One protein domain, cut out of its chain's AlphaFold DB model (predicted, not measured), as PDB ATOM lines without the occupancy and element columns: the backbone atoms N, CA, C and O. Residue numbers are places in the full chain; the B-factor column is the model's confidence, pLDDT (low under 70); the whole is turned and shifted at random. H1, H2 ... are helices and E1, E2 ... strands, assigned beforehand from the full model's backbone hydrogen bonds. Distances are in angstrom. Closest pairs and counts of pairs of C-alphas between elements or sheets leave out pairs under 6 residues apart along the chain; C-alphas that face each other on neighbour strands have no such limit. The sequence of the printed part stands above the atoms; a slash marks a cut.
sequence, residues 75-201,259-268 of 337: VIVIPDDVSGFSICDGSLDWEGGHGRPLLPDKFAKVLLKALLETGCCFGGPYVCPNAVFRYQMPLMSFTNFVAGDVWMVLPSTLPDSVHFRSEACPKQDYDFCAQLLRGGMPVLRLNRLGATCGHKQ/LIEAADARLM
ATOM      1  N   VAL A  75      19.190 -29.661  50.876       88.75
ATOM      2  CA  VAL A  75      18.171 -29.365  49.852       88.75
ATOM      3  C   VAL A  75      18.724 -29.764  48.506       88.75
ATOM      4  O   VAL A  75      19.843 -29.386  48.186       88.75
ATOM      5  N   ILE A  76      17.933 -30.465  47.700       88.88
ATOM      6  CA  ILE A  76      18.201 -30.635  46.275       88.88
ATOM      7  C   ILE A  76      17.044 -30.029  45.489       88.88
ATOM      8  O   ILE A  76      15.880 -30.265  45.818       88.88
ATOM      9  N   VAL A  77      17.366 -29.258  44.460       86.62
ATOM     10  CA  VAL A  77      16.403 -28.803  43.462       86.62
ATOM     11  C   VAL A  77      16.656 -29.569  42.180       86.62
ATOM     12  O   VAL A  77      17.794 -29.774  41.761       86.62
ATOM     13  N   ILE A  78      15.562 -30.073  41.620       78.00
ATOM     14  CA  ILE A  78      15.518 -30.815  40.369       78.00
ATOM     15  C   ILE A  78      14.299 -30.263  39.623       78.00
ATOM     16  O   ILE A  78      13.192 -30.408  40.155       78.00
ATOM     17  N   PRO A  79      14.455 -29.624  38.451       70.75
ATOM     18  CA  PRO A  79      13.323 -29.158  37.669       70.75
ATOM     19  C   PRO A  79      12.526 -30.351  37.138       70.75
ATOM     20  O   PRO A  79      13.028 -31.471  36.991       70.75
ATOM     21  N   ASP A  80      11.262 -30.104  36.829       63.28
ATOM     22  CA  ASP A  80      10.348 -31.091  36.260       63.28
ATOM     23  C   ASP A  80      10.737 -31.522  34.835       63.28
ATOM     24  O   ASP A  80      10.349 -32.602  34.380       63.28
ATOM     25  N   ASP A  81      11.529 -30.698  34.147       66.12
ATOM     26  CA  ASP A  81      12.011 -30.940  32.795       66.12
ATOM     27  C   ASP A  81      13.306 -31.771  32.726       66.12
ATOM     28  O   ASP A  81      13.737 -32.107  31.619       66.12
ATOM     29  N   VAL A  82      13.899 -32.195  33.856       72.56
ATOM     30  CA  VAL A  82      15.012 -33.162  33.810       72.56
ATOM     31  C   VAL A  82      14.523 -34.484  33.230       72.56
ATOM     32  O   VAL A  82      13.733 -35.212  33.832       72.56
ATOM     33  N   SER A  83      15.064 -34.842  32.071       70.75
ATOM     34  CA  SER A  83      14.797 -36.107  31.393       70.75
ATOM     35  C   SER A  83      15.818 -37.195  31.731       70.75
ATOM     36  O   SER A  83      15.574 -38.365  31.444       70.75
ATOM     37  N   GLY A  84      16.963 -36.847  32.326       78.69
ATOM     38  CA  GLY A  84      17.946 -37.835  32.764       78.69
ATOM     39  C   GLY A  84      19.170 -37.251  33.462       78.69
ATOM     40  O   GLY A  84      19.480 -36.068  33.343       78.69
ATOM     41  N   PHE A  85      19.894 -38.121  34.162       84.62
ATOM     42  CA  PHE A  85      21.179 -37.815  34.784       84.62
ATOM     43  C   PHE A  85      22.269 -38.682  34.166       84.62
ATOM     44  O   PHE A  85      22.016 -39.813  33.755       84.62
ATOM     45  N   SER A  86      23.491 -38.164  34.100       84.31
ATOM     46  CA  SER A  86      24.631 -38.891  33.547       84.31
ATOM     47  C   SER A  86      25.928 -38.565  34.268       84.31
ATOM     48  O   SER A  86      26.054 -37.524  34.915       84.31
ATOM     49  N   ILE A  87      26.911 -39.446  34.111       83.12
ATOM     50  CA  ILE A  87      28.262 -39.253  34.618       83.12
ATOM     51  C   ILE A  87      29.318 -39.626  33.581       83.12
ATOM     52  O   ILE A  87      29.166 -40.590  32.835       83.12
ATOM     53  N   CYS A  88      30.391 -38.844  33.535       79.00
ATOM     54  CA  CYS A  88      31.558 -39.060  32.687       79.00
ATOM     55  C   CYS A  88      32.731 -39.531  33.562       79.00
ATOM     56  O   CYS A  88      33.542 -38.719  34.001       79.00
ATOM     57  N   ASP A  89      32.800 -40.826  33.858       67.56
ATOM     58  CA  ASP A  89      33.749 -41.420  34.816       67.56
ATOM     59  C   ASP A  89      35.068 -41.911  34.185       67.56
ATOM     60  O   ASP A  89      35.874 -42.545  34.858       67.56
ATOM     61  N   GLY A  90      35.314 -41.617  32.905       56.66
ATOM     62  CA  GLY A  90      36.512 -42.091  32.200       56.66
ATOM     63  C   GLY A  90      36.353 -43.480  31.584       56.66
ATOM     64  O   GLY A  90      37.141 -43.829  30.708       56.66
ATOM     65  N   SER A  91      35.305 -44.233  31.945       52.97
ATOM     66  CA  SER A  91      34.868 -45.384  31.157       52.97
ATOM     67  C   SER A  91      34.104 -44.861  29.942       52.97
ATOM     68  O   SER A  91      32.920 -44.531  29.979       52.97
ATOM     69  N   LEU A  92      34.843 -44.636  28.860       47.72
ATOM     70  CA  LEU A  92      34.256 -44.204  27.604       47.72
ATOM     71  C   LEU A  92      33.548 -45.397  26.951       47.72
ATOM     72  O   LEU A  92      34.161 -46.134  26.183       47.72
ATOM     73  N   ASP A  93      32.245 -45.541  27.189       49.09
ATOM     74  CA  ASP A  93      31.371 -46.158  26.189       49.09
ATOM     75  C   ASP A  93      31.259 -45.154  25.025       49.09
ATOM     76  O   ASP A  93      30.382 -44.289  24.978       49.09
ATOM     77  N   TRP A  94      32.244 -45.208  24.120       46.12
ATOM     78  CA  TRP A  94      32.429 -44.286  22.990       46.12
ATOM     79  C   TRP A  94      31.270 -44.281  21.985       46.12
ATOM     80  O   TRP A  94      31.180 -43.360  21.177       46.12
ATOM     81  N   GLU A  95      30.363 -45.258  22.025       46.34
ATOM     82  CA  GLU A  95      29.370 -45.482  20.965       46.34
ATOM     83  C   GLU A  95      28.234 -44.437  20.880       46.34
ATOM     84  O   GLU A  95      27.283 -44.622  20.123       46.34
ATOM     85  N   GLY A  96      28.306 -43.305  21.590       51.78
ATOM     86  CA  GLY A  96      27.284 -42.258  21.451       51.78
ATOM     87  C   GLY A  96      27.602 -40.865  21.987       51.78
ATOM     88  O   GLY A  96      26.714 -40.022  21.986       51.78
ATOM     89  N   GLY A  97      28.815 -40.589  22.482       56.44
ATOM     90  CA  GLY A  97      29.141 -39.257  23.021       56.44
ATOM     91  C   GLY A  97      28.266 -38.826  24.212       56.44
ATOM     92  O   GLY A  97      28.126 -37.632  24.489       56.44
ATOM     93  N   HIS A  98      27.674 -39.789  24.923       61.44
ATOM     94  CA  HIS A  98      26.840 -39.573  26.100       61.44
ATOM     95  C   HIS A  98      27.536 -40.155  27.338       61.44
ATOM     96  O   HIS A  98      28.159 -41.209  27.272       61.44
ATOM     97  N   GLY A  99      27.455 -39.459  28.477       69.00
ATOM     98  CA  GLY A  99      27.915 -40.018  29.753       69.00
ATOM     99  C   GLY A  99      27.066 -41.225  30.166       69.00
ATOM    100  O   GLY A  99      25.915 -41.351  29.743       69.00
ATOM    101  N   ARG A 100      27.599 -42.084  31.039       77.75
ATOM    102  CA  ARG A 100      26.868 -43.232  31.586       77.75
ATOM    103  C   ARG A 100      25.618 -42.742  32.327       77.75
ATOM    104  O   ARG A 100      25.750 -41.853  33.174       77.75
ATOM    105  N   PRO A 101      24.419 -43.292  32.064       81.50
ATOM    106  CA  PRO A 101      23.205 -42.863  32.744       81.50
ATOM    107  C   PRO A 101      23.285 -43.138  34.251       81.50
ATOM    108  O   PRO A 101      23.822 -44.157  34.692       81.50
ATOM    109  N   LEU A 102      22.725 -42.228  35.041       77.31
ATOM    110  CA  LEU A 102      22.595 -42.349  36.487       77.31
ATOM    111  C   LEU A 102      21.128 -42.337  36.903       77.31
ATOM    112  O   LEU A 102      20.313 -41.584  36.372       77.31
ATOM    113  N   LEU A 103      20.818 -43.137  37.922       77.25
ATOM    114  CA  LEU A 103      19.572 -42.987  38.664       77.25
ATOM    115  C   LEU A 103      19.616 -41.684  39.484       77.25
ATOM    116  O   LEU A 103      20.697 -41.309  39.956       77.25
ATOM    117  N   PRO A 104      18.479 -40.999  39.703       78.25
ATOM    118  CA  PRO A 104      18.487 -39.719  40.413       78.25
ATOM    119  C   PRO A 104      18.968 -39.822  41.870       78.25
ATOM    120  O   PRO A 104      19.609 -38.903  42.371       78.25
ATOM    121  N   ASP A 105      18.726 -40.947  42.553       74.69
ATOM    122  CA  ASP A 105      19.227 -41.167  43.916       74.69
ATOM    123  C   ASP A 105      20.760 -41.276  43.937       74.69
ATOM    124  O   ASP A 105      21.418 -40.718  44.814       74.69
ATOM    125  N   LYS A 106      21.342 -41.952  42.937       78.00
ATOM    126  CA  LYS A 106      22.792 -42.032  42.751       78.00
ATOM    127  C   LYS A 106      23.374 -40.660  42.424       78.00
ATOM    128  O   LYS A 106      24.392 -40.296  43.003       78.00
ATOM    129  N   PHE A 107      22.717 -39.889  41.558       85.75
ATOM    130  CA  PHE A 107      23.098 -38.506  41.261       85.75
ATOM    131  C   PHE A 107      23.139 -37.652  42.538       85.75
ATOM    132  O   PHE A 107      24.161 -37.034  42.831       85.75
ATOM    133  N   ALA A 108      22.070 -37.686  43.341       85.19
ATOM    134  CA  ALA A 108      21.988 -36.939  44.591       85.19
ATOM    135  C   ALA A 108      23.066 -37.375  45.599       85.19
ATOM    136  O   ALA A 108      23.680 -36.525  46.234       85.19
ATOM    137  N   LYS A 109      23.348 -38.682  45.714       82.38
ATOM    138  CA  LYS A 109      24.411 -39.216  46.588       82.38
ATOM    139  C   LYS A 109      25.805 -38.758  46.164       82.38
ATOM    140  O   LYS A 109      26.598 -38.399  47.026       82.38
ATOM    141  N   VAL A 110      26.099 -38.763  44.862       86.31
ATOM    142  CA  VAL A 110      27.386 -38.281  44.328       86.31
ATOM    143  C   VAL A 110      27.564 -36.800  44.648       86.31
ATOM    144  O   VAL A 110      28.598 -36.420  45.190       86.31
ATOM    145  N   LEU A 111      26.546 -35.978  44.372       89.06
ATOM    146  CA  LEU A 111      26.601 -34.542  44.643       89.06
ATOM    147  C   LEU A 111      26.722 -34.245  46.146       89.06
ATOM    148  O   LEU A 111      27.569 -33.451  46.543       89.06
ATOM    149  N   LEU A 112      25.938 -34.933  46.984       88.56
ATOM    150  CA  LEU A 112      25.990 -34.803  48.441       88.56
ATOM    151  C   LEU A 112      27.368 -35.165  48.996       88.56
ATOM    152  O   LEU A 112      27.932 -34.402  49.774       88.56
ATOM    153  N   LYS A 113      27.920 -36.316  48.591       85.44
ATOM    154  CA  LYS A 113      29.250 -36.741  49.036       85.44
ATOM    155  C   LYS A 113      30.304 -35.708  48.644       85.44
ATOM    156  O   LYS A 113      31.093 -35.314  49.491       85.44
ATOM    157  N   ALA A 114      30.269 -35.223  47.405       87.88
ATOM    158  CA  ALA A 114      31.239 -34.243  46.937       87.88
ATOM    159  C   ALA A 114      31.148 -32.915  47.712       87.88
ATOM    160  O   ALA A 114      32.177 -32.338  48.054       87.88
ATOM    161  N   LEU A 115      29.943 -32.449  48.057       88.62
ATOM    162  CA  LEU A 115      29.768 -31.267  48.911       88.62
ATOM    163  C   LEU A 115      30.327 -31.483  50.322       88.62
ATOM    164  O   LEU A 115      31.032 -30.620  50.836       88.62
ATOM    165  N   LEU A 116      30.067 -32.648  50.924       86.25
ATOM    166  CA  LEU A 116      30.584 -32.992  52.251       86.25
ATOM    167  C   LEU A 116      32.115 -33.085  52.266       86.25
ATOM    168  O   LEU A 116      32.745 -32.574  53.185       86.25
ATOM    169  N   GLU A 117      32.716 -33.704  51.249       84.88
ATOM    170  CA  GLU A 117      34.171 -33.881  51.162       84.88
ATOM    171  C   GLU A 117      34.916 -32.581  50.845       84.88
ATOM    172  O   GLU A 117      36.057 -32.406  51.261       84.88
ATOM    173  N   THR A 118      34.288 -31.665  50.107       83.38
ATOM    174  CA  THR A 118      34.903 -30.380  49.733       83.38
ATOM    175  C   THR A 118      34.593 -29.252  50.715       83.38
ATOM    176  O   THR A 118      35.147 -28.163  50.586       83.38
ATOM    177  N   GLY A 119      33.671 -29.468  51.657       85.12
ATOM    178  CA  GLY A 119      33.172 -28.424  52.554       85.12
ATOM    179  C   GLY A 119      32.364 -27.323  51.851       85.12
ATOM    180  O   GLY A 119      32.040 -26.312  52.474       85.12
ATOM    181  N   CYS A 120      32.030 -27.489  50.566       87.75
ATOM    182  CA  CYS A 120      31.234 -26.516  49.824       87.75
ATOM    183  C   CYS A 120      29.771 -26.540  50.290       87.75
ATOM    184  O   CYS A 120      29.172 -27.597  50.482       87.75
ATOM    185  N   CYS A 121      29.173 -25.356  50.436       88.38
ATOM    186  CA  CYS A 121      27.780 -25.208  50.872       88.38
ATOM    187  C   CYS A 121      26.765 -25.386  49.737       88.38
ATOM    188  O   CYS A 121      25.599 -25.672  49.986       88.38
ATOM    189  N   PHE A 122      27.196 -25.211  48.491       92.00
ATOM    190  CA  PHE A 122      26.346 -25.191  47.310       92.00
ATOM    191  C   PHE A 122      27.064 -25.881  46.165       92.00
ATOM    192  O   PHE A 122      28.270 -25.697  45.991       92.00
ATOM    193  N   GLY A 123      26.334 -26.660  45.377       92.81
ATOM    194  CA  GLY A 123      26.908 -27.289  44.204       92.81
ATOM    195  C   GLY A 123      25.894 -27.837  43.224       92.81
ATOM    196  O   GLY A 123      24.706 -27.949  43.515       92.81
ATOM    197  N   GLY A 124      26.378 -28.226  42.054       92.69
ATOM    198  CA  GLY A 124      25.546 -28.822  41.021       92.69
ATOM    199  C   GLY A 124      26.348 -29.399  39.857       92.69
ATOM    200  O   GLY A 124      27.585 -29.361  39.853       92.69
ATOM    201  N   PRO A 125      25.651 -29.997  38.881       89.56
ATOM    202  CA  PRO A 125      26.266 -30.566  37.698       89.56
ATOM    203  C   PRO A 125      26.708 -29.468  36.728       89.56
ATOM    204  O   PRO A 125      26.326 -28.302  36.835       89.56
ATOM    205  N   TYR A 126      27.466 -29.860  35.712       82.00
ATOM    206  CA  TYR A 126      27.631 -29.025  34.533       82.00
ATOM    207  C   TYR A 126      26.461 -29.239  33.574       82.00
ATOM    208  O   TYR A 126      26.225 -30.345  33.079       82.00
ATOM    209  N   VAL A 127      25.725 -28.162  33.309       72.44
ATOM    210  CA  VAL A 127      24.551 -28.163  32.431       72.44
ATOM    211  C   VAL A 127      25.010 -27.975  30.986       72.44
ATOM    212  O   VAL A 127      24.862 -26.924  30.375       72.44
ATOM    213  N   CYS A 128      25.642 -29.016  30.446       67.81
ATOM    214  CA  CYS A 128      25.938 -29.132  29.025       67.81
ATOM    215  C   CYS A 128      25.612 -30.552  28.559       67.81
ATOM    216  O   CYS A 128      26.147 -31.523  29.113       67.81
ATOM    217  N   PRO A 129      24.770 -30.704  27.523       61.41
ATOM    218  CA  PRO A 129      24.418 -32.022  27.010       61.41
ATOM    219  C   PRO A 129      25.615 -32.720  26.349       61.41
ATOM    220  O   PRO A 129      25.667 -33.949  26.303       61.41
ATOM    221  N   ASN A 130      26.604 -31.955  25.879       67.81
ATOM    222  CA  ASN A 130      27.759 -32.486  25.174       67.81
ATOM    223  C   ASN A 130      28.778 -33.085  26.163       67.81
ATOM    224  O   ASN A 130      29.462 -32.375  26.906       67.81
ATOM    225  N   ALA A 131      28.880 -34.418  26.174       67.50
ATOM    226  CA  ALA A 131      29.807 -35.121  27.052       67.50
ATOM    227  C   ALA A 131      31.278 -34.884  26.678       67.50
ATOM    228  O   ALA A 131      32.119 -34.911  27.570       67.50
ATOM    229  N   VAL A 132      31.601 -34.599  25.411       68.44
ATOM    230  CA  VAL A 132      32.983 -34.334  24.967       68.44
ATOM    231  C   VAL A 132      33.550 -33.118  25.692       68.44
ATOM    232  O   VAL A 132      34.633 -33.198  26.265       68.44
ATOM    233  N   PHE A 133      32.782 -32.027  25.772       72.94
ATOM    234  CA  PHE A 133      33.202 -30.852  26.539       72.94
ATOM    235  C   PHE A 133      33.385 -31.185  28.024       72.94
ATOM    236  O   PHE A 133      34.389 -30.800  28.616       72.94
ATOM    237  N   ARG A 134      32.482 -31.980  28.620       72.69
ATOM    238  CA  ARG A 134      32.625 -32.448  30.012       72.69
ATOM    239  C   ARG A 134      33.918 -33.230  30.240       72.69
ATOM    240  O   ARG A 134      34.561 -33.041  31.269       72.69
ATOM    241  N   TYR A 135      34.314 -34.066  29.279       73.56
ATOM    242  CA  TYR A 135      35.555 -34.845  29.318       73.56
ATOM    243  C   TYR A 135      36.831 -34.001  29.229       73.56
ATOM    244  O   TYR A 135      37.879 -34.444  29.695       73.56
ATOM    245  N   GLN A 136      36.754 -32.802  28.660       75.12
ATOM    246  CA  GLN A 136      37.890 -31.882  28.560       75.12
ATOM    247  C   GLN A 136      38.018 -30.973  29.788       75.12
ATOM    248  O   GLN A 136      39.075 -30.394  30.021       75.12
ATOM    249  N   MET A 137      36.961 -30.855  30.595       75.56
ATOM    250  CA  MET A 137      36.994 -30.054  31.814       75.56
ATOM    251  C   MET A 137      37.655 -30.809  32.985       75.56
ATOM    252  O   MET A 137      37.559 -32.047  33.064       75.56
ATOM    253  N   PRO A 138      38.253 -30.070  33.948       80.06
ATOM    254  CA  PRO A 138      38.643 -30.613  35.249       80.06
ATOM    255  C   PRO A 138      37.473 -31.339  35.918       80.06
ATOM    256  O   PRO A 138      36.323 -30.993  35.666       80.06
ATOM    257  N   LEU A 139      37.723 -32.318  36.793       81.50
ATOM    258  CA  LEU A 139      36.652 -33.087  37.453       81.50
ATOM    259  C   LEU A 139      35.648 -32.180  38.185       81.50
ATOM    260  O   LEU A 139      34.432 -32.360  38.081       81.50
ATOM    261  N   MET A 140      36.190 -31.189  38.889       85.12
ATOM    262  CA  MET A 140      35.467 -30.235  39.717       85.12
ATOM    263  C   MET A 140      35.919 -28.813  39.395       85.12
ATOM    264  O   MET A 140      36.996 -28.598  38.842       85.12
ATOM    265  N   SER A 141      35.095 -27.837  39.744       84.75
ATOM    266  CA  SER A 141      35.472 -26.430  39.773       84.75
ATOM    267  C   SER A 141      34.817 -25.766  40.975       84.75
ATOM    268  O   SER A 141      33.653 -26.040  41.253       84.75
ATOM    269  N   PHE A 142      35.571 -24.907  41.658       82.94
ATOM    270  CA  PHE A 142      35.130 -24.206  42.871       82.94
ATOM    271  C   PHE A 142      34.661 -22.768  42.625       82.94
ATOM    272  O   PHE A 142      34.200 -22.065  43.523       82.94
ATOM    273  N   THR A 143      34.849 -22.322  41.390       70.62
ATOM    274  CA  THR A 143      34.815 -20.920  40.972       70.62
ATOM    275  C   THR A 143      33.893 -20.710  39.780       70.62
ATOM    276  O   THR A 143      33.520 -19.584  39.454       70.62
ATOM    277  N   ASN A 144      33.489 -21.803  39.132       79.06
ATOM    278  CA  ASN A 144      32.526 -21.764  38.058       79.06
ATOM    279  C   ASN A 144      31.100 -21.795  38.593       79.06
ATOM    280  O   ASN A 144      30.765 -22.559  39.493       79.06
ATOM    281  N   PHE A 145      30.239 -21.034  37.926       80.94
ATOM    282  CA  PHE A 145      28.821 -20.994  38.232       80.94
ATOM    283  C   PHE A 145      28.173 -22.367  38.105       80.94
ATOM    284  O   PHE A 145      28.302 -23.046  37.078       80.94
ATOM    285  N   VAL A 146      27.418 -22.724  39.137       84.56
ATOM    286  CA  VAL A 146      26.373 -23.736  39.049       84.56
ATOM    287  C   VAL A 146      25.168 -23.029  38.441       84.56
ATOM    288  O   VAL A 146      24.446 -22.316  39.129       84.56
ATOM    289  N   ALA A 147      25.046 -23.144  37.123       70.50
ATOM    290  CA  ALA A 147      23.958 -22.560  36.352       70.50
ATOM    291  C   ALA A 147      22.975 -23.658  35.948       70.50
ATOM    292  O   ALA A 147      23.403 -24.741  35.542       70.50
ATOM    293  N   GLY A 148      21.686 -23.350  36.014       69.06
ATOM    294  CA  GLY A 148      20.586 -24.250  35.713       69.06
ATOM    295  C   GLY A 148      19.826 -24.691  36.958       69.06
ATOM    296  O   GLY A 148      20.233 -24.488  38.100       69.06
ATOM    297  N   ASP A 149      18.697 -25.346  36.720       70.31
ATOM    298  CA  ASP A 149      17.722 -25.620  37.772       70.31
ATOM    299  C   ASP A 149      18.084 -26.831  38.658       70.31
ATOM    300  O   ASP A 149      17.356 -27.139  39.599       70.31
ATOM    301  N   VAL A 150      19.196 -27.534  38.389       84.38
ATOM    302  CA  VAL A 150      19.659 -28.670  39.207       84.38
ATOM    303  C   VAL A 150      20.804 -28.250  40.114       84.38
ATOM    304  O   VAL A 150      21.907 -27.985  39.644       84.38
ATOM    305  N   TRP A 151      20.581 -28.281  41.423       90.56
ATOM    306  CA  TRP A 151      21.604 -27.944  42.411       90.56
ATOM    307  C   TRP A 151      21.275 -28.524  43.786       90.56
ATOM    308  O   TRP A 151      20.162 -28.979  44.046       90.56
ATOM    309  N   MET A 152      22.262 -28.521  44.680       92.19
ATOM    310  CA  MET A 152      22.140 -28.950  46.066       92.19
ATOM    311  C   MET A 152      22.779 -27.928  47.005       92.19
ATOM    312  O   MET A 152      23.815 -27.349  46.686       92.19
ATOM    313  N   VAL A 153      22.166 -27.739  48.173       90.50
ATOM    314  CA  VAL A 153      22.689 -26.921  49.272       90.50
ATOM    315  C   VAL A 153      22.861 -27.772  50.528       90.50
ATOM    316  O   VAL A 153      21.944 -28.496  50.928       90.50
ATOM    317  N   LEU A 154      24.022 -27.639  51.171       89.12
ATOM    318  CA  LEU A 154      24.264 -28.031  52.554       89.12
ATOM    319  C   LEU A 154      23.991 -26.826  53.459       89.12
ATOM    320  O   LEU A 154      24.716 -25.835  53.401       89.12
ATOM    321  N   PRO A 155      22.949 -26.878  54.296       80.44
ATOM    322  CA  PRO A 155      22.470 -25.683  54.980       80.44
ATOM    323  C   PRO A 155      23.329 -25.261  56.174       80.44
ATOM    324  O   PRO A 155      23.258 -24.111  56.583       80.44
ATOM    325  N   SER A 156      24.139 -26.163  56.742       75.25
ATOM    326  CA  SER A 156      24.943 -25.895  57.945       75.25
ATOM    327  C   SER A 156      25.996 -24.803  57.752       75.25
ATOM    328  O   SER A 156      26.593 -24.355  58.725       75.25
ATOM    329  N   THR A 157      26.241 -24.396  56.509       71.75
ATOM    330  CA  THR A 157      27.236 -23.392  56.143       71.75
ATOM    331  C   THR A 157      26.640 -22.217  55.371       71.75
ATOM    332  O   THR A 157      27.386 -21.306  55.036       71.75
ATOM    333  N   LEU A 158      25.327 -22.191  55.104       84.81
ATOM    334  CA  LEU A 158      24.690 -21.118  54.333       84.81
ATOM    335  C   LEU A 158      24.443 -19.870  55.214       84.81
ATOM    336  O   LEU A 158      23.765 -19.997  56.232       84.81
ATOM    337  N   PRO A 159      24.923 -18.667  54.842       85.31
ATOM    338  CA  PRO A 159      24.644 -17.444  55.588       85.31
ATOM    339  C   PRO A 159      23.181 -17.015  55.450       85.31
ATOM    340  O   PRO A 159      22.626 -17.065  54.352       85.31
ATOM    341  N   ASP A 160      22.598 -16.471  56.520       86.00
ATOM    342  CA  ASP A 160      21.209 -15.974  56.530       86.00
ATOM    343  C   ASP A 160      20.949 -14.859  55.502       86.00
ATOM    344  O   ASP A 160      19.820 -14.657  55.055       86.00
ATOM    345  N   SER A 161      21.995 -14.133  55.096       88.19
ATOM    346  CA  SER A 161      21.903 -13.096  54.067       88.19
ATOM    347  C   SER A 161      21.697 -13.654  52.657       88.19
ATOM    348  O   SER A 161      21.288 -12.905  51.770       88.19
ATOM    349  N   VAL A 162      21.988 -14.940  52.425       91.12
ATOM    350  CA  VAL A 162      21.941 -15.562  51.099       91.12
ATOM    351  C   VAL A 162      20.564 -16.171  50.848       91.12
ATOM    352  O   VAL A 162      20.131 -17.092  51.536       91.12
ATOM    353  N   HIS A 163      19.869 -15.659  49.836       92.75
ATOM    354  CA  HIS A 163      18.522 -16.099  49.468       92.75
ATOM    355  C   HIS A 163      18.234 -15.819  47.990       92.75
ATOM    356  O   HIS A 163      18.848 -14.946  47.378       92.75
ATOM    357  N   PHE A 164      17.276 -16.537  47.407       91.69
ATOM    358  CA  PHE A 164      16.817 -16.308  46.039       91.69
ATOM    359  C   PHE A 164      15.992 -15.022  45.966       91.69
ATOM    360  O   PHE A 164      14.943 -14.919  46.609       91.69
ATOM    361  N   ARG A 165      16.456 -14.046  45.181       94.06
ATOM    362  CA  ARG A 165      15.781 -12.756  44.998       94.06
ATOM    363  C   ARG A 165      14.802 -12.799  43.833       94.06
ATOM    364  O   ARG A 165      15.061 -13.414  42.797       94.06
ATOM    365  N   SER A 166      13.678 -12.118  44.003       93.62
ATOM    366  CA  SER A 166      12.592 -12.085  43.020       93.62
ATOM    367  C   SER A 166      12.994 -11.385  41.717       93.62
ATOM    368  O   SER A 166      12.568 -11.774  40.635       93.62
ATOM    369  N   GLU A 167      13.876 -10.397  41.819       94.94
ATOM    370  CA  GLU A 167      14.347  -9.523  40.750       94.94
ATOM    371  C   GLU A 167      15.273 -10.247  39.775       94.94
ATOM    372  O   GLU A 167      15.363  -9.881  38.602       94.94
ATOM    373  N   ALA A 168      15.935 -11.301  40.256       90.81
ATOM    374  CA  ALA A 168      16.756 -12.174  39.440       90.81
ATOM    375  C   ALA A 168      15.930 -13.231  38.698       90.81
ATOM    376  O   ALA A 168      16.479 -13.903  37.836       90.81
ATOM    377  N   CYS A 169      14.637 -13.401  38.997       87.94
ATOM    378  CA  CYS A 169      13.792 -14.401  38.349       87.94
ATOM    379  C   CYS A 169      13.651 -14.099  36.843       87.94
ATOM    380  O   CYS A 169      13.246 -12.991  36.486       87.94
ATOM    381  N   PRO A 170      13.951 -15.055  35.945       81.94
ATOM    382  CA  PRO A 170      14.029 -16.501  36.181       81.94
ATOM    383  C   PRO A 170      15.461 -17.076  36.221       81.94
ATOM    384  O   PRO A 170      15.654 -18.262  35.977       81.94
ATOM    385  N   LYS A 171      16.457 -16.228  36.471       86.81
ATOM    386  CA  LYS A 171      17.891 -16.531  36.608       86.81
ATOM    387  C   LYS A 171      18.353 -16.414  38.069       86.81
ATOM    388  O   LYS A 171      19.459 -15.954  38.356       86.81
ATOM    389  N   GLN A 172      17.479 -16.744  39.017       89.25
ATOM    390  CA  GLN A 172      17.742 -16.578  40.448       89.25
ATOM    391  C   GLN A 172      18.866 -17.489  40.972       89.25
ATOM    392  O   GLN A 172      19.505 -17.154  41.962       89.25
ATOM    393  N   ASP A 173      19.152 -18.595  40.289       86.62
ATOM    394  CA  ASP A 173      20.322 -19.457  40.489       86.62
ATOM    395  C   ASP A 173      21.650 -18.724  40.222       86.62
ATOM    396  O   ASP A 173      22.598 -18.870  40.995       86.62
ATOM    397  N   TYR A 174      21.701 -17.861  39.199       88.75
ATOM    398  CA  TYR A 174      22.867 -17.013  38.931       88.75
ATOM    399  C   TYR A 174      23.090 -16.017  40.073       88.75
ATOM    400  O   TYR A 174      24.202 -15.892  40.580       88.75
ATOM    401  N   ASP A 175      22.041 -15.323  40.514       92.50
ATOM    402  CA  ASP A 175      22.153 -14.400  41.647       92.50
ATOM    403  C   ASP A 175      22.609 -15.128  42.918       92.50
ATOM    404  O   ASP A 175      23.549 -14.694  43.578       92.50
ATOM    405  N   PHE A 176      22.006 -16.279  43.221       91.69
ATOM    406  CA  PHE A 176      22.346 -17.084  44.391       91.69
ATOM    407  C   PHE A 176      23.815 -17.534  44.378       91.69
ATOM    408  O   PHE A 176      24.531 -17.367  45.367       91.69
ATOM    409  N   CYS A 177      24.303 -18.034  43.239       90.88
ATOM    410  CA  CYS A 177      25.705 -18.411  43.073       90.88
ATOM    411  C   CYS A 177      26.648 -17.198  43.209       90.88
ATOM    412  O   CYS A 177      27.711 -17.309  43.821       90.88
ATOM    413  N   ALA A 178      26.259 -16.030  42.683       89.88
ATOM    414  CA  ALA A 178      27.035 -14.796  42.797       89.88
ATOM    415  C   ALA A 178      27.132 -14.293  44.247       89.88
ATOM    416  O   ALA A 178      28.212 -13.885  44.676       89.88
ATOM    417  N   GLN A 179      26.037 -14.369  45.014       92.00
ATOM    418  CA  GLN A 179      26.017 -14.016  46.439       92.00
ATOM    419  C   GLN A 179      27.041 -14.835  47.236       92.00
ATOM    420  O   GLN A 179      27.807 -14.265  48.014       92.00
ATOM    421  N   LEU A 180      27.094 -16.151  47.002       89.44
ATOM    422  CA  LEU A 180      28.038 -17.054  47.665       89.44
ATOM    423  C   LEU A 180      29.489 -16.730  47.307       89.44
ATOM    424  O   LEU A 180      30.309 -16.500  48.197       89.44
ATOM    425  N   LEU A 181      29.789 -16.633  46.011       85.88
ATOM    426  CA  LEU A 181      31.137 -16.320  45.536       85.88
ATOM    427  C   LEU A 181      31.620 -14.958  46.053       85.88
ATOM    428  O   LEU A 181      32.759 -14.832  46.497       85.88
ATOM    429  N   ARG A 182      30.748 -13.938  46.078       85.31
ATOM    430  CA  ARG A 182      31.073 -12.620  46.650       85.31
ATOM    431  C   ARG A 182      31.336 -12.678  48.150       85.31
ATOM    432  O   ARG A 182      32.184 -11.932  48.632       85.31
ATOM    433  N   GLY A 183      30.641 -13.558  48.866       84.69
ATOM    434  CA  GLY A 183      30.869 -13.829  50.283       84.69
ATOM    435  C   GLY A 183      32.142 -14.630  50.577       84.69
ATOM    436  O   GLY A 183      32.369 -14.978  51.733       84.69
ATOM    437  N   GLY A 184      32.961 -14.955  49.566       81.06
ATOM    438  CA  GLY A 184      34.149 -15.800  49.728       81.06
ATOM    439  C   GLY A 184      33.803 -17.260  50.034       81.06
ATOM    440  O   GLY A 184      34.610 -17.980  50.628       81.06
ATOM    441  N   MET A 185      32.591 -17.690  49.677       83.94
ATOM    442  CA  MET A 185      32.138 -19.061  49.856       83.94
ATOM    443  C   MET A 185      32.343 -19.854  48.567       83.94
ATOM    444  O   MET A 185      31.841 -19.444  47.516       83.94
ATOM    445  N   PRO A 186      33.041 -20.998  48.624       81.12
ATOM    446  CA  PRO A 186      33.247 -21.811  47.441       81.12
ATOM    447  C   PRO A 186      31.943 -22.485  47.001       81.12
ATOM    448  O   PRO A 186      31.125 -22.913  47.825       81.12
ATOM    449  N   VAL A 187      31.778 -22.597  45.684       88.75
ATOM    450  CA  VAL A 187      30.652 -23.282  45.036       88.75
ATOM    451  C   VAL A 187      31.186 -24.476  44.263       88.75
ATOM    452  O   VAL A 187      32.150 -24.347  43.523       88.75
ATOM    453  N   LEU A 188      30.585 -25.653  44.401       91.44
ATOM    454  CA  LEU A 188      31.086 -26.868  43.767       91.44
ATOM    455  C   LEU A 188      30.347 -27.171  42.464       91.44
ATOM    456  O   LEU A 188      29.209 -27.639  42.471       91.44
ATOM    457  N   ARG A 189      31.029 -27.032  41.330       90.81
ATOM    458  CA  ARG A 189      30.544 -27.556  40.052       90.81
ATOM    459  C   ARG A 189      31.218 -28.878  39.710       90.81
ATOM    460  O   ARG A 189      32.426 -28.931  39.484       90.81
ATOM    461  N   LEU A 190      30.429 -29.943  39.600       89.56
ATOM    462  CA  LEU A 190      30.894 -31.258  39.156       89.56
ATOM    463  C   LEU A 190      30.822 -31.343  37.630       89.56
ATOM    464  O   LEU A 190      29.774 -31.657  37.067       89.56
ATOM    465  N   ASN A 191      31.937 -31.089  36.939       86.00
ATOM    466  CA  ASN A 191      31.931 -30.994  35.474       86.00
ATOM    467  C   ASN A 191      31.650 -32.332  34.778       86.00
ATOM    468  O   ASN A 191      31.156 -32.359  33.654       86.00
ATOM    469  N   ARG A 192      31.939 -33.454  35.445       85.00
ATOM    470  CA  ARG A 192      31.648 -34.801  34.928       85.00
ATOM    471  C   ARG A 192      30.249 -35.294  35.261       85.00
ATOM    472  O   ARG A 192      29.824 -36.294  34.690       85.00
ATOM    473  N   LEU A 193      29.534 -34.616  36.150       86.56
ATOM    474  CA  LEU A 193      28.144 -34.915  36.456       86.56
ATOM    475  C   LEU A 193      27.262 -34.065  35.538       86.56
ATOM    476  O   LEU A 193      27.482 -32.864  35.406       86.56
ATOM    477  N   GLY A 194      26.294 -34.680  34.867       85.31
ATOM    478  CA  GLY A 194      25.383 -33.971  33.971       85.31
ATOM    479  C   GLY A 194      23.929 -34.243  34.301       85.31
ATOM    480  O   GLY A 194      23.560 -35.363  34.656       85.31
ATOM    481  N   ALA A 195      23.112 -33.219  34.107       80.94
ATOM    482  CA  ALA A 195      21.671 -33.332  34.009       80.94
ATOM    483  C   ALA A 195      21.261 -32.960  32.583       80.94
ATOM    484  O   ALA A 195      21.769 -31.996  32.007       80.94
ATOM    485  N   THR A 196      20.376 -33.754  31.998       76.12
ATOM    486  CA  THR A 196      19.754 -33.450  30.716       76.12
ATOM    487  C   THR A 196      18.375 -32.899  31.008       76.12
ATOM    488  O   THR A 196      17.508 -33.639  31.466       76.12
ATOM    489  N   CYS A 197      18.184 -31.611  30.748       70.12
ATOM    490  CA  CYS A 197      16.870 -30.988  30.752       70.12
ATOM    491  C   CYS A 197      16.285 -31.114  29.348       70.12
ATOM    492  O   CYS A 197      16.881 -30.678  28.359       70.12
ATOM    493  N   GLY A 198      15.125 -31.747  29.247       59.12
ATOM    494  CA  GLY A 198      14.322 -31.710  28.046       59.12
ATOM    495  C   GLY A 198      13.695 -30.334  27.958       59.12
ATOM    496  O   GLY A 198      12.549 -30.174  28.364       59.12
ATOM    497  N   HIS A 199      14.420 -29.349  27.417       51.84
ATOM    498  CA  HIS A 199      13.813 -28.075  27.059       51.84
ATOM    499  C   HIS A 199      12.691 -28.372  26.071       51.84
ATOM    500  O   HIS A 199      12.908 -28.545  24.869       51.84
ATOM    501  N   LYS A 200      11.459 -28.456  26.578       43.06
ATOM    502  CA  LYS A 200      10.285 -28.450  25.730       43.06
ATOM    503  C   LYS A 200      10.331 -27.090  25.049       43.06
ATOM    504  O   LYS A 200       9.885 -26.100  25.628       43.06
ATOM    505  N   GLN A 201      10.784 -27.054  23.788       41.78
ATOM    506  CA  GLN A 201      10.585 -25.907  22.887       41.78
ATOM    507  C   GLN A 201       9.132 -25.416  22.955       41.78
ATOM    508  O   GLN A 201       8.824 -24.259  22.678       41.78
ATOM    509  N   LEU A 259      36.768 -12.328  42.454       42.25
ATOM    510  CA  LEU A 259      35.923 -13.262  43.223       42.25
ATOM    511  C   LEU A 259      36.599 -14.633  43.376       42.25
ATOM    512  O   LEU A 259      36.368 -15.339  44.353       42.25
ATOM    513  N   ILE A 260      37.434 -14.988  42.400       41.88
ATOM    514  CA  ILE A 260      38.128 -16.273  42.277       41.88
ATOM    515  C   ILE A 260      39.338 -16.336  43.219       41.88
ATOM    516  O   ILE A 260      39.518 -17.336  43.912       41.88
ATOM    517  N   GLU A 261      40.101 -15.245  43.326       41.81
ATOM    518  CA  GLU A 261      41.298 -15.149  44.179       41.81
ATOM    519  C   GLU A 261      41.005 -15.367  45.679       41.81
ATOM    520  O   GLU A 261      41.857 -15.868  46.410       41.81
ATOM    521  N   ALA A 262      39.785 -15.073  46.147       42.00
ATOM    522  CA  ALA A 262      39.383 -15.289  47.541       42.00
ATOM    523  C   ALA A 262      39.019 -16.755  47.870       42.00
ATOM    524  O   ALA A 262      39.103 -17.160  49.030       42.00
ATOM    525  N   ALA A 263      38.606 -17.547  46.872       38.62
ATOM    526  CA  ALA A 263      38.151 -18.928  47.059       38.62
ATOM    527  C   ALA A 263      39.281 -19.959  46.878       38.62
ATOM    528  O   ALA A 263      39.323 -20.955  47.604       38.62
ATOM    529  N   ASP A 264      40.222 -19.703  45.961       37.84
ATOM    530  CA  ASP A 264      41.292 -20.648  45.596       37.84
ATOM    531  C   ASP A 264      42.308 -20.887  46.732       37.84
ATOM    532  O   ASP A 264      42.815 -21.995  46.902       37.84
ATOM    533  N   ALA A 265      42.550 -19.889  47.590       40.28
ATOM    534  CA  ALA A 265      43.516 -19.993  48.689       40.28
ATOM    535  C   ALA A 265      43.092 -20.954  49.824       40.28
ATOM    536  O   ALA A 265      43.926 -21.335  50.644       40.28
ATOM    537  N   ARG A 266      41.810 -21.353  49.903       41.72
ATOM    538  CA  ARG A 266      41.273 -22.189  51.000       41.72
ATOM    539  C   ARG A 266      41.200 -23.688  50.702       41.72
ATOM    540  O   ARG A 266      41.060 -24.461  51.644       41.72
ATOM    541  N   LEU A 267      41.254 -24.108  49.436       43.53
ATOM    542  CA  LEU A 267      40.857 -25.467  49.024       43.53
ATOM    543  C   LEU A 267      42.007 -26.377  48.565       43.53
ATOM    544  O   LEU A 267      41.785 -27.562  48.327       43.53
ATOM    545  N   MET A 268      43.236 -25.866  48.477       38.44
ATOM    546  CA  MET A 268      44.400 -26.606  47.964       38.44
ATOM    547  C   MET A 268      45.109 -27.455  49.040       38.44
ATOM    548  O   MET A 268      46.330 -27.423  49.168       38.44
TER     549      MET A 268
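This is residues 75 to 201 and 259 to 268 of the 337 residues of an uncharacterized protein of Symbiodinium microadriaticum (UniProt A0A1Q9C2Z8). Two small sheets, E1 E5 E4 E6 and E3 E2 E7, are joined at a sharp bend where E6 runs on into E7, and the long helix H1 covers part of both. H3 packs on the larger sheet near E6, with H4 beyond it, and long loops make much of the rest. The printed part has 137 residues, fewer than half in named elements, in the order E1 E2 E3 H1 E4 H2 E5 H3 E6 E7 H4; the class is mixed, helices and strands. The larger sheet is mixed, the smaller all antiparallel. The whole is compact, with a radius of gyration of the C-alphas of 14.8 A and spans of 46 by 38 by 23 A.

Start at the larger sheet, strand beside strand E1, residues 75 to 77, E5, 151 to 153, E4, 122 to 125, and E6, 187 to 190. E1 and E5 are antiparallel, with N 77 and O 151 at 2.8 A; so are E5 and E4, with N 152 and O 123 at 2.8 A. E4 and E6 are parallel, with N 188 and O 122 at 2.8 A. H1, residues 104 to 118, is on this sheet at a height of 8.5 A, over E4 and only just over E5, on which 3 of its C-alphas fall; its closest C-alphas to E4 are Leu 115 and Gly 123, 6.8 A apart. H3, residues 172 to 182, is on the opposite face, giving three layers, a sheet between helices; the closest C-alphas of H3 and E6 are Leu 181 and Val 187, 7.0 A apart. H4, residues 259 to 264, touches H3 at a steep tilt of 65 degrees, the C-alphas of Arg 182 and Leu 259 being closest at 6.0 A. E6 runs on into E7, residues 193 to 197, at 85 degrees. E7 is antiparallel to E2, residues 82 to 87, with N 86 and O 194 at 2.9 A. E2 and E3, residues 100 to 102, form a hairpin, with N 100 and O 87 at 2.8 A. H1 is also on this second sheet, in two layers, a helix over one face, at a height of 11.3 A. H2, residues 131 to 136, only grazes it. Every O i to N i+4 pair is within hydrogen-bond range in H1, H2 and H3; in H4 it is 1 of 2.

Find C-alpha 75 at (18.171, -29.365, 49.852), where E1 begins; it runs 6.7 A. E2 covers 14.6 A and E3 6.6 A. H1 runs 21.1 A from C-alpha 104 at (18.487, -39.719, 40.413). E4 covers 11.0 A, H2 8.8 A, E5 7.0 A, H3 15.2 A, E6 9.9 A and E7 13.2 A. H4 covers 9.4 A and ends at C-alpha 264 at (41.292, -20.648, 45.596).

The C-alphas of Glu 95 and Asp 160 are the two farthest apart, 46.9 A. Residues 202 to 258 are not printed, and C-alphas 201 and 259 stand 34.9 A apart across the cut. The links E2 to E3, H2 to E5 and E5 to H3 are long. Mean pLDDT of the printed part is 76.5; 33 residues are under 70, among them 89 to 99 and 259 to 268.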